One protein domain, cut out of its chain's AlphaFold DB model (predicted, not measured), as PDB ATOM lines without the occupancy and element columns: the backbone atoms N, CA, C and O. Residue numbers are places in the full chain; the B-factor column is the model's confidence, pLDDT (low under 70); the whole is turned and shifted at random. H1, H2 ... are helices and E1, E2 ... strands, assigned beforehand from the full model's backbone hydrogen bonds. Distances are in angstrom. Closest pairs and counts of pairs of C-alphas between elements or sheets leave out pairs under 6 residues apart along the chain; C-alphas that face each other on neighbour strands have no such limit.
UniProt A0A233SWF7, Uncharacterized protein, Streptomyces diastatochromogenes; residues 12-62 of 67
ATOM      1  N   ILE A  12     161.558 155.809 263.607       90.19
ATOM      2  CA  ILE A  12     160.900 154.836 262.733       90.19
ATOM      3  C   ILE A  12     161.841 153.642 262.589       90.19
ATOM      4  O   ILE A  12     162.960 153.792 262.092       90.19
ATOM      5  N   THR A  13     161.401 152.468 263.032       88.88
ATOM      6  CA  THR A  13     162.184 151.227 262.938       88.88
ATOM      7  C   THR A  13     161.691 150.326 261.819       88.88
ATOM      8  O   THR A  13     162.496 149.646 261.181       88.88
ATOM      9  N   GLU A  14     160.388 150.351 261.534       91.62
ATOM     10  CA  GLU A  14     159.758 149.532 260.504       91.62
ATOM     11  C   GLU A  14     158.588 150.269 259.836       91.62
ATOM     12  O   GLU A  14     158.143 151.323 260.289       91.62
ATOM     13  N   TRP A  15     158.084 149.695 258.747       93.69
ATOM     14  CA  TRP A  15     156.886 150.147 258.047       93.69
ATOM     15  C   TRP A  15     155.939 148.973 257.933       93.69
ATOM     16  O   TRP A  15     156.366 147.919 257.471       93.69
ATOM     17  N   HIS A  16     154.684 149.116 258.339       94.75
ATOM     18  CA  HIS A  16     153.681 148.057 258.221       94.75
ATOM     19  C   HIS A  16     152.498 148.551 257.387       94.75
ATOM     20  O   HIS A  16     152.185 149.740 257.370       94.75
ATOM     21  N   ASN A  17     151.811 147.648 256.698       93.19
ATOM     22  CA  ASN A  17     150.527 147.949 256.083       93.19
ATOM     23  C   ASN A  17     149.463 148.055 257.193       93.19
ATOM     24  O   ASN A  17     149.204 147.104 257.929       93.19
ATOM     25  N   GLY A  18     148.825 149.218 257.308       88.94
ATOM     26  CA  GLY A  18     147.851 149.524 258.358       88.94
ATOM     27  C   GLY A  18     146.511 148.787 258.252       88.94
ATOM     28  O   GLY A  18     145.703 148.878 259.172       88.94
ATOM     29  N   LEU A  19     146.243 148.072 257.155       89.94
ATOM     30  CA  LEU A  19     145.045 147.243 256.988       89.94
ATOM     31  C   LEU A  19     145.250 145.803 257.462       89.94
ATOM     32  O   LEU A  19     144.333 145.225 258.041       89.94
ATOM     33  N   ASN A  20     146.407 145.203 257.173       90.94
ATOM     34  CA  ASN A  20     146.644 143.772 257.402       90.94
ATOM     35  C   ASN A  20     147.823 143.471 258.347       90.94
ATOM     36  O   ASN A  20     147.989 142.318 258.741       90.94
ATOM     37  N   GLY A  21     148.617 144.476 258.725       88.31
ATOM     38  CA  GLY A  21     149.790 144.335 259.591       88.31
ATOM     39  C   GLY A  21     151.021 143.729 258.909       88.31
ATOM     40  O   GLY A  21     151.964 143.346 259.596       88.31
ATOM     41  N   GLU A  22     151.029 143.596 257.580       93.38
ATOM     42  CA  GLU A  22     152.182 143.067 256.850       93.38
ATOM     43  C   GLU A  22     153.363 144.036 256.923       93.38
ATOM     44  O   GLU A  22     153.214 145.240 256.715       93.38
ATOM     45  N   ARG A  23     154.561 143.511 257.187       91.88
ATOM     46  CA  ARG A  23     155.788 144.308 257.200       91.88
ATOM     47  C   ARG A  23     156.208 144.691 255.776       91.88
ATOM     48  O   ARG A  23     156.375 143.835 254.916       91.88
ATOM     49  N   LEU A  24     156.481 145.973 255.583       91.06
ATOM     50  CA  LEU A  24     156.934 146.609 254.352       91.06
ATOM     51  C   LEU A  24     158.407 147.036 254.459       91.06
ATOM     52  O   LEU A  24     158.952 147.242 255.545       91.06
ATOM     53  N   LEU A  25     159.066 147.175 253.305       87.88
ATOM     54  CA  LEU A  25     160.465 147.624 253.216       87.88
ATOM     55  C   LEU A  25     160.615 149.149 253.305       87.88
ATOM     56  O   LEU A  25     161.712 149.642 253.558       87.88
ATOM     57  N   GLY A  26     159.535 149.894 253.089       85.75
ATOM     58  CA  GLY A  26     159.545 151.348 253.048       85.75
ATOM     59  C   GLY A  26     158.139 151.923 252.884       85.75
ATOM     60  O   GLY A  26     157.183 151.160 252.748       85.75
ATOM     61  N   PRO A  27     158.019 153.260 252.875       86.94
ATOM     62  CA  PRO A  27     156.742 153.957 252.728       86.94
ATOM     63  C   PRO A  27     156.172 153.911 251.303       86.94
ATOM     64  O   PRO A  27     155.018 154.277 251.083       86.94
ATOM     65  N   ASP A  28     156.983 153.506 250.324       83.06
ATOM     66  CA  ASP A  28     156.650 153.615 248.910       83.06
ATOM     67  C   ASP A  28     155.858 152.397 248.418       83.06
ATOM     68  O   ASP A  28     156.267 151.249 248.597       83.06
ATOM     69  N   GLY A  29     154.754 152.653 247.716       75.00
ATOM     70  CA  GLY A  29     154.016 151.638 246.955       75.00
ATOM     71  C   GLY A  29     152.699 151.165 247.572       75.00
ATOM     72  O   GLY A  29     151.894 150.588 246.845       75.00
ATOM     73  N   ASP A  30     152.429 151.467 248.846       81.62
ATOM     74  CA  ASP A  30     151.164 151.119 249.506       81.62
ATOM     75  C   ASP A  30     150.559 152.343 250.231       81.62
ATOM     76  O   ASP A  30     151.187 152.893 251.142       81.62
ATOM     77  N   PRO A  31     149.346 152.802 249.852       86.69
ATOM     78  CA  PRO A  31     148.707 153.975 250.456       86.69
ATOM     79  C   PRO A  31     148.275 153.762 251.914       86.69
ATOM     80  O   PRO A  31     147.923 154.731 252.587       86.69
ATOM     81  N   PHE A  32     148.285 152.523 252.404       90.00
ATOM     82  CA  PHE A  32     147.966 152.176 253.785       90.00
ATOM     83  C   PHE A  32     149.214 151.998 254.653       90.00
ATOM     84  O   PHE A  32     149.093 151.564 255.797       90.00
ATOM     85  N   THR A  33     150.403 152.319 254.143       93.19
ATOM     86  CA  THR A  33     151.651 152.207 254.904       93.19
ATOM     87  C   THR A  33     151.632 153.097 256.149       93.19
ATOM     88  O   THR A  33     151.346 154.292 256.071       93.19
ATOM     89  N   GLN A  34     151.974 152.520 257.300       94.00
ATOM     90  CA  GLN A  34     152.119 153.203 258.582       94.00
ATOM     91  C   GLN A  34     153.525 152.967 259.149       94.00
ATOM     92  O   GLN A  34     154.035 151.843 259.072       94.00
ATOM     93  N   PRO A  35     154.177 154.000 259.709       93.12
ATOM     94  CA  PRO A  35     155.446 153.826 260.396       93.12
ATOM     95  C   PRO A  35     155.234 153.116 261.733       93.12
ATOM     96  O   PRO A  35     154.292 153.409 262.470       93.12
ATOM     97  N   VAL A  36     156.156 152.222 262.064       91.06
ATOM     98  CA  VAL A  36     156.318 151.706 263.420       91.06
ATOM     99  C   VAL A  36     157.363 152.571 264.104       91.06
ATOM    100  O   VAL A  36     158.535 152.575 263.724       91.06
ATOM    101  N   GLU A  37     156.910 153.334 265.092       90.25
ATOM    102  CA  GLU A  37     157.757 154.197 265.901       90.25
ATOM    103  C   GLU A  37     158.115 153.497 267.209       90.25
ATOM    104  O   GLU A  37     157.247 153.093 267.982       90.25
ATOM    105  N   GLU A  38     159.411 153.372 267.472       85.56
ATOM    106  CA  GLU A  38     159.931 152.823 268.718       85.56
ATOM    107  C   GLU A  38     160.986 153.752 269.304       85.56
ATOM    108  O   GLU A  38     161.558 154.608 268.628       85.56
ATOM    109  N   LEU A  39     161.306 153.561 270.578       82.81
ATOM    110  CA  LEU A  39     162.456 154.233 271.162       82.81
ATOM    111  C   LEU A  39     163.763 153.555 270.727       82.81
ATOM    112  O   LEU A  39     163.804 152.324 270.590       82.81
ATOM    113  N   PRO A  40     164.856 154.322 270.538       81.25
ATOM    114  CA  PRO A  40     166.130 153.745 270.130       81.25
ATOM    115  C   PRO A  40     166.588 152.661 271.115       81.25
ATOM    116  O   PRO A  40     166.434 152.820 272.327       81.25
ATOM    117  N   CYS A  41     167.191 151.578 270.608       78.50
ATOM    118  CA  CYS A  41     167.539 150.395 271.412       78.50
ATOM    119  C   CYS A  41     168.364 150.729 272.659       78.50
ATOM    120  O   CYS A  41     168.157 150.133 273.707       78.50
ATOM    121  N   LEU A  42     169.229 151.743 272.582       75.94
ATOM    122  CA  LEU A  42     170.045 152.191 273.710       75.94
ATOM    123  C   LEU A  42     169.204 152.560 274.949       75.94
ATOM    124  O   LEU A  42     169.640 152.335 276.068       75.94
ATOM    125  N   TRP A  43     167.976 153.049 274.769       76.94
ATOM    126  CA  TRP A  43     167.072 153.414 275.870       76.94
ATOM    127  C   TRP A  43     166.219 152.240 276.362       76.94
ATOM    128  O   TRP A  43     165.792 152.219 277.516       76.94
ATOM    129  N   ARG A  44     165.990 151.246 275.497       78.06
ATOM    130  CA  ARG A  44     165.291 150.003 275.850       78.06
ATOM    131  C   ARG A  44     166.201 149.012 276.567       78.06
ATOM    132  O   ARG A  44     165.735 148.281 277.431       78.06
ATOM    133  N   GLU A  45     167.485 148.996 276.219       85.50
ATOM    134  CA  GLU A  45     168.406 147.911 276.578       85.50
ATOM    135  C   GLU A  45     169.568 148.348 277.477       85.50
ATOM    136  O   GLU A  45     170.208 147.496 278.089       85.50
ATOM    137  N   SER A  46     169.854 149.650 277.591       84.38
ATOM    138  CA  SER A  46     170.954 150.158 278.426       84.38
ATOM    139  C   SER A  46     170.460 150.998 279.596       84.38
ATOM    140  O   SER A  46     169.357 151.541 279.591       84.38
ATOM    141  N   GLU A  47     171.299 151.099 280.624       88.50
ATOM    142  CA  GLU A  47     171.091 152.053 281.706       88.50
ATOM    143  C   GLU A  47     171.292 153.476 281.186       88.50
ATOM    144  O   GLU A  47     172.190 153.748 280.387       88.50
ATOM    145  N   VAL A  48     170.454 154.386 281.667       85.31
ATOM    146  CA  VAL A  48     170.394 155.756 281.169       85.31
ATOM    147  C   VAL A  48     170.571 156.731 282.322       85.31
ATOM    148  O   VAL A  48     169.954 156.574 283.373       85.31
ATOM    149  N   TRP A  49     171.360 157.782 282.106       86.69
ATOM    150  CA  TRP A  49     171.508 158.891 283.047       86.69
ATOM    151  C   TRP A  49     170.843 160.144 282.485       86.69
ATOM    152  O   TRP A  49     171.208 160.613 281.409       86.69
ATOM    153  N   VAL A  50     169.882 160.692 283.226       84.12
ATOM    154  CA  VAL A  50     169.158 161.916 282.862       84.12
ATOM    155  C   VAL A  50     169.408 162.974 283.924       84.12
ATOM    156  O   VAL A  50     169.364 162.693 285.118       84.12
ATOM    157  N   TRP A  51     169.667 164.209 283.503       84.94
ATOM    158  CA  TRP A  51     169.736 165.341 284.422       84.94
ATOM    159  C   TRP A  51     168.331 165.704 284.925       84.94
ATOM    160  O   TRP A  51     167.484 166.123 284.136       84.94
ATOM    161  N   SER A  52     168.086 165.566 286.231       83.75
ATOM    162  CA  SER A  52     166.879 166.067 286.892       83.75
ATOM    163  C   SER A  52     167.103 167.515 287.304       83.75
ATOM    164  O   SER A  52     167.927 167.805 288.167       83.75
ATOM    165  N   ALA A  53     166.353 168.437 286.698       83.31
ATOM    166  CA  ALA A  53     166.370 169.837 287.112       83.31
ATOM    167  C   ALA A  53     165.685 170.055 288.473       83.31
ATOM    168  O   ALA A  53     166.028 171.008 289.161       83.31
ATOM    169  N   ALA A  54     164.737 169.191 288.857       85.38
ATOM    170  CA  ALA A  54     164.038 169.286 290.139       85.38
ATOM    171  C   ALA A  54     164.939 168.889 291.316       85.38
ATOM    172  O   ALA A  54     164.875 169.504 292.374       85.38
ATOM    173  N   ASP A  55     165.790 167.885 291.102       87.12
ATOM    174  CA  ASP A  55     166.681 167.347 292.132       87.12
ATOM    175  C   ASP A  55     168.134 167.833 291.978       87.12
ATOM    176  O   ASP A  55     169.000 167.429 292.751       87.12
ATOM    177  N   GLU A  56     168.410 168.647 290.953       90.19
ATOM    178  CA  GLU A  56     169.737 169.158 290.572       90.19
ATOM    179  C   GLU A  56     170.835 168.076 290.512       90.19
ATOM    180  O   GLU A  56     171.985 168.290 290.902       90.19
ATOM    181  N   GLN A  57     170.488 166.889 290.007       90.00
ATOM    182  CA  GLN A  57     171.396 165.741 289.948       90.00
ATOM    183  C   GLN A  57     171.151 164.847 288.730       90.00
ATOM    184  O   GLN A  57     170.090 164.875 288.104       90.00
ATOM    185  N   LEU A  58     172.136 164.003 288.409       88.50
ATOM    186  CA  LEU A  58     171.963 162.913 287.447       88.50
ATOM    187  C   LEU A  58     171.193 161.759 288.096       88.50
ATOM    188  O   LEU A  58     171.653 161.169 289.071       88.50
ATOM    189  N   VAL A  59     170.050 161.406 287.514       90.00
ATOM    190  CA  VAL A  59     169.223 160.266 287.914       90.00
ATOM    191  C   VAL A  59     169.478 159.110 286.958       90.00
ATOM    192  O   VAL A  59     169.464 159.279 285.737       90.00
ATOM    193  N   LYS A  60     169.723 157.930 287.525       89.94
ATOM    194  CA  LYS A  60     169.944 156.696 286.774       89.94
ATOM    195  C   LYS A  60     168.630 155.933 286.624       89.94
ATOM    196  O   LYS A  60     167.980 155.630 287.622       89.94
ATOM    197  N   TYR A  61     168.293 155.572 285.394       86.81
ATOM    198  CA  TYR A  61     167.138 154.753 285.051       86.81
ATOM    199  C   TYR A  61     167.591 153.379 284.545       86.81
ATOM    200  O   TYR A  61     168.549 153.307 283.765       86.81
ATOM    201  N   PRO A  62     166.934 152.286 284.978       86.31
ATOM    202  CA  PRO A  62     167.171 150.980 284.386       86.31
ATOM    203  C   PRO A  62     166.648 150.945 282.937       86.31
ATOM    204  O   PRO A  62     165.817 151.785 282.565       86.31
TER     205      PRO A  62
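Overview. This is residues 12 to 62 of the 67 residues of an uncharacterized protein of Streptomyces diastatochromogenes (UniProt A0A233SWF7). Two separate two-stranded hairpins sit at the two ends of a long, thin model, joined by a stretch that holds one short helix, H1. The first hairpin, E1 and E2, has a long loop; the second, E3 and E4, has a tight turn, and the two hairpins are apart. The printed part has 51 residues with four named strands and one named helix, in the order E1 E2 H1 E3 E4; both sheets are antiparallel and the class is mostly strand. The whole is extended, a rod with a radius of gyration of the C-alphas of 17.4 A and spans of 49 by 20 by 16 A.

Along the chain. Find C-alpha 12 at (160.900, 154.836, 262.733); from there E1 runs through residues 12 to 17, 14.1 A long. After residues 18 to 32, E2 takes residues 33 to 38 over 16.1 A. H1 is residues 41 to 45, 5.8 A, beginning at C-alpha 41, (167.539, 150.395, 271.412). E3 is residues 48 to 52, 12.3 A, and E4 is residues 57 to 61, 12.8 A, ending at C-alpha 61, (167.138, 154.753, 285.051).

Arrangement. Look first at the hairpin of E1 and E2, antiparallel at 147 degrees, where N 16 and O 34 are 2.9 A apart, within hydrogen-bond range. Residues 15 to 16 of E1 also pair antiparallel with residues 23 to 24. In H1 the O i to N i+4 pair is within hydrogen-bond range. H1 is apart from E1 and from E4. In the hairpin of E3 and E4, antiparallel at 145 degrees, N 50 and O 59 are 2.9 A apart, within hydrogen-bond range.

Size, cuts and confidence. The two C-alphas farthest apart, those of Gly 29 and Glu 56, are 49.6 A from each other. The printed part has no cut. The link E1 to E2 is long, with 15 residues; the other links are tight. The mean pLDDT of the printed part is 87.2, and no printed residue is under 70.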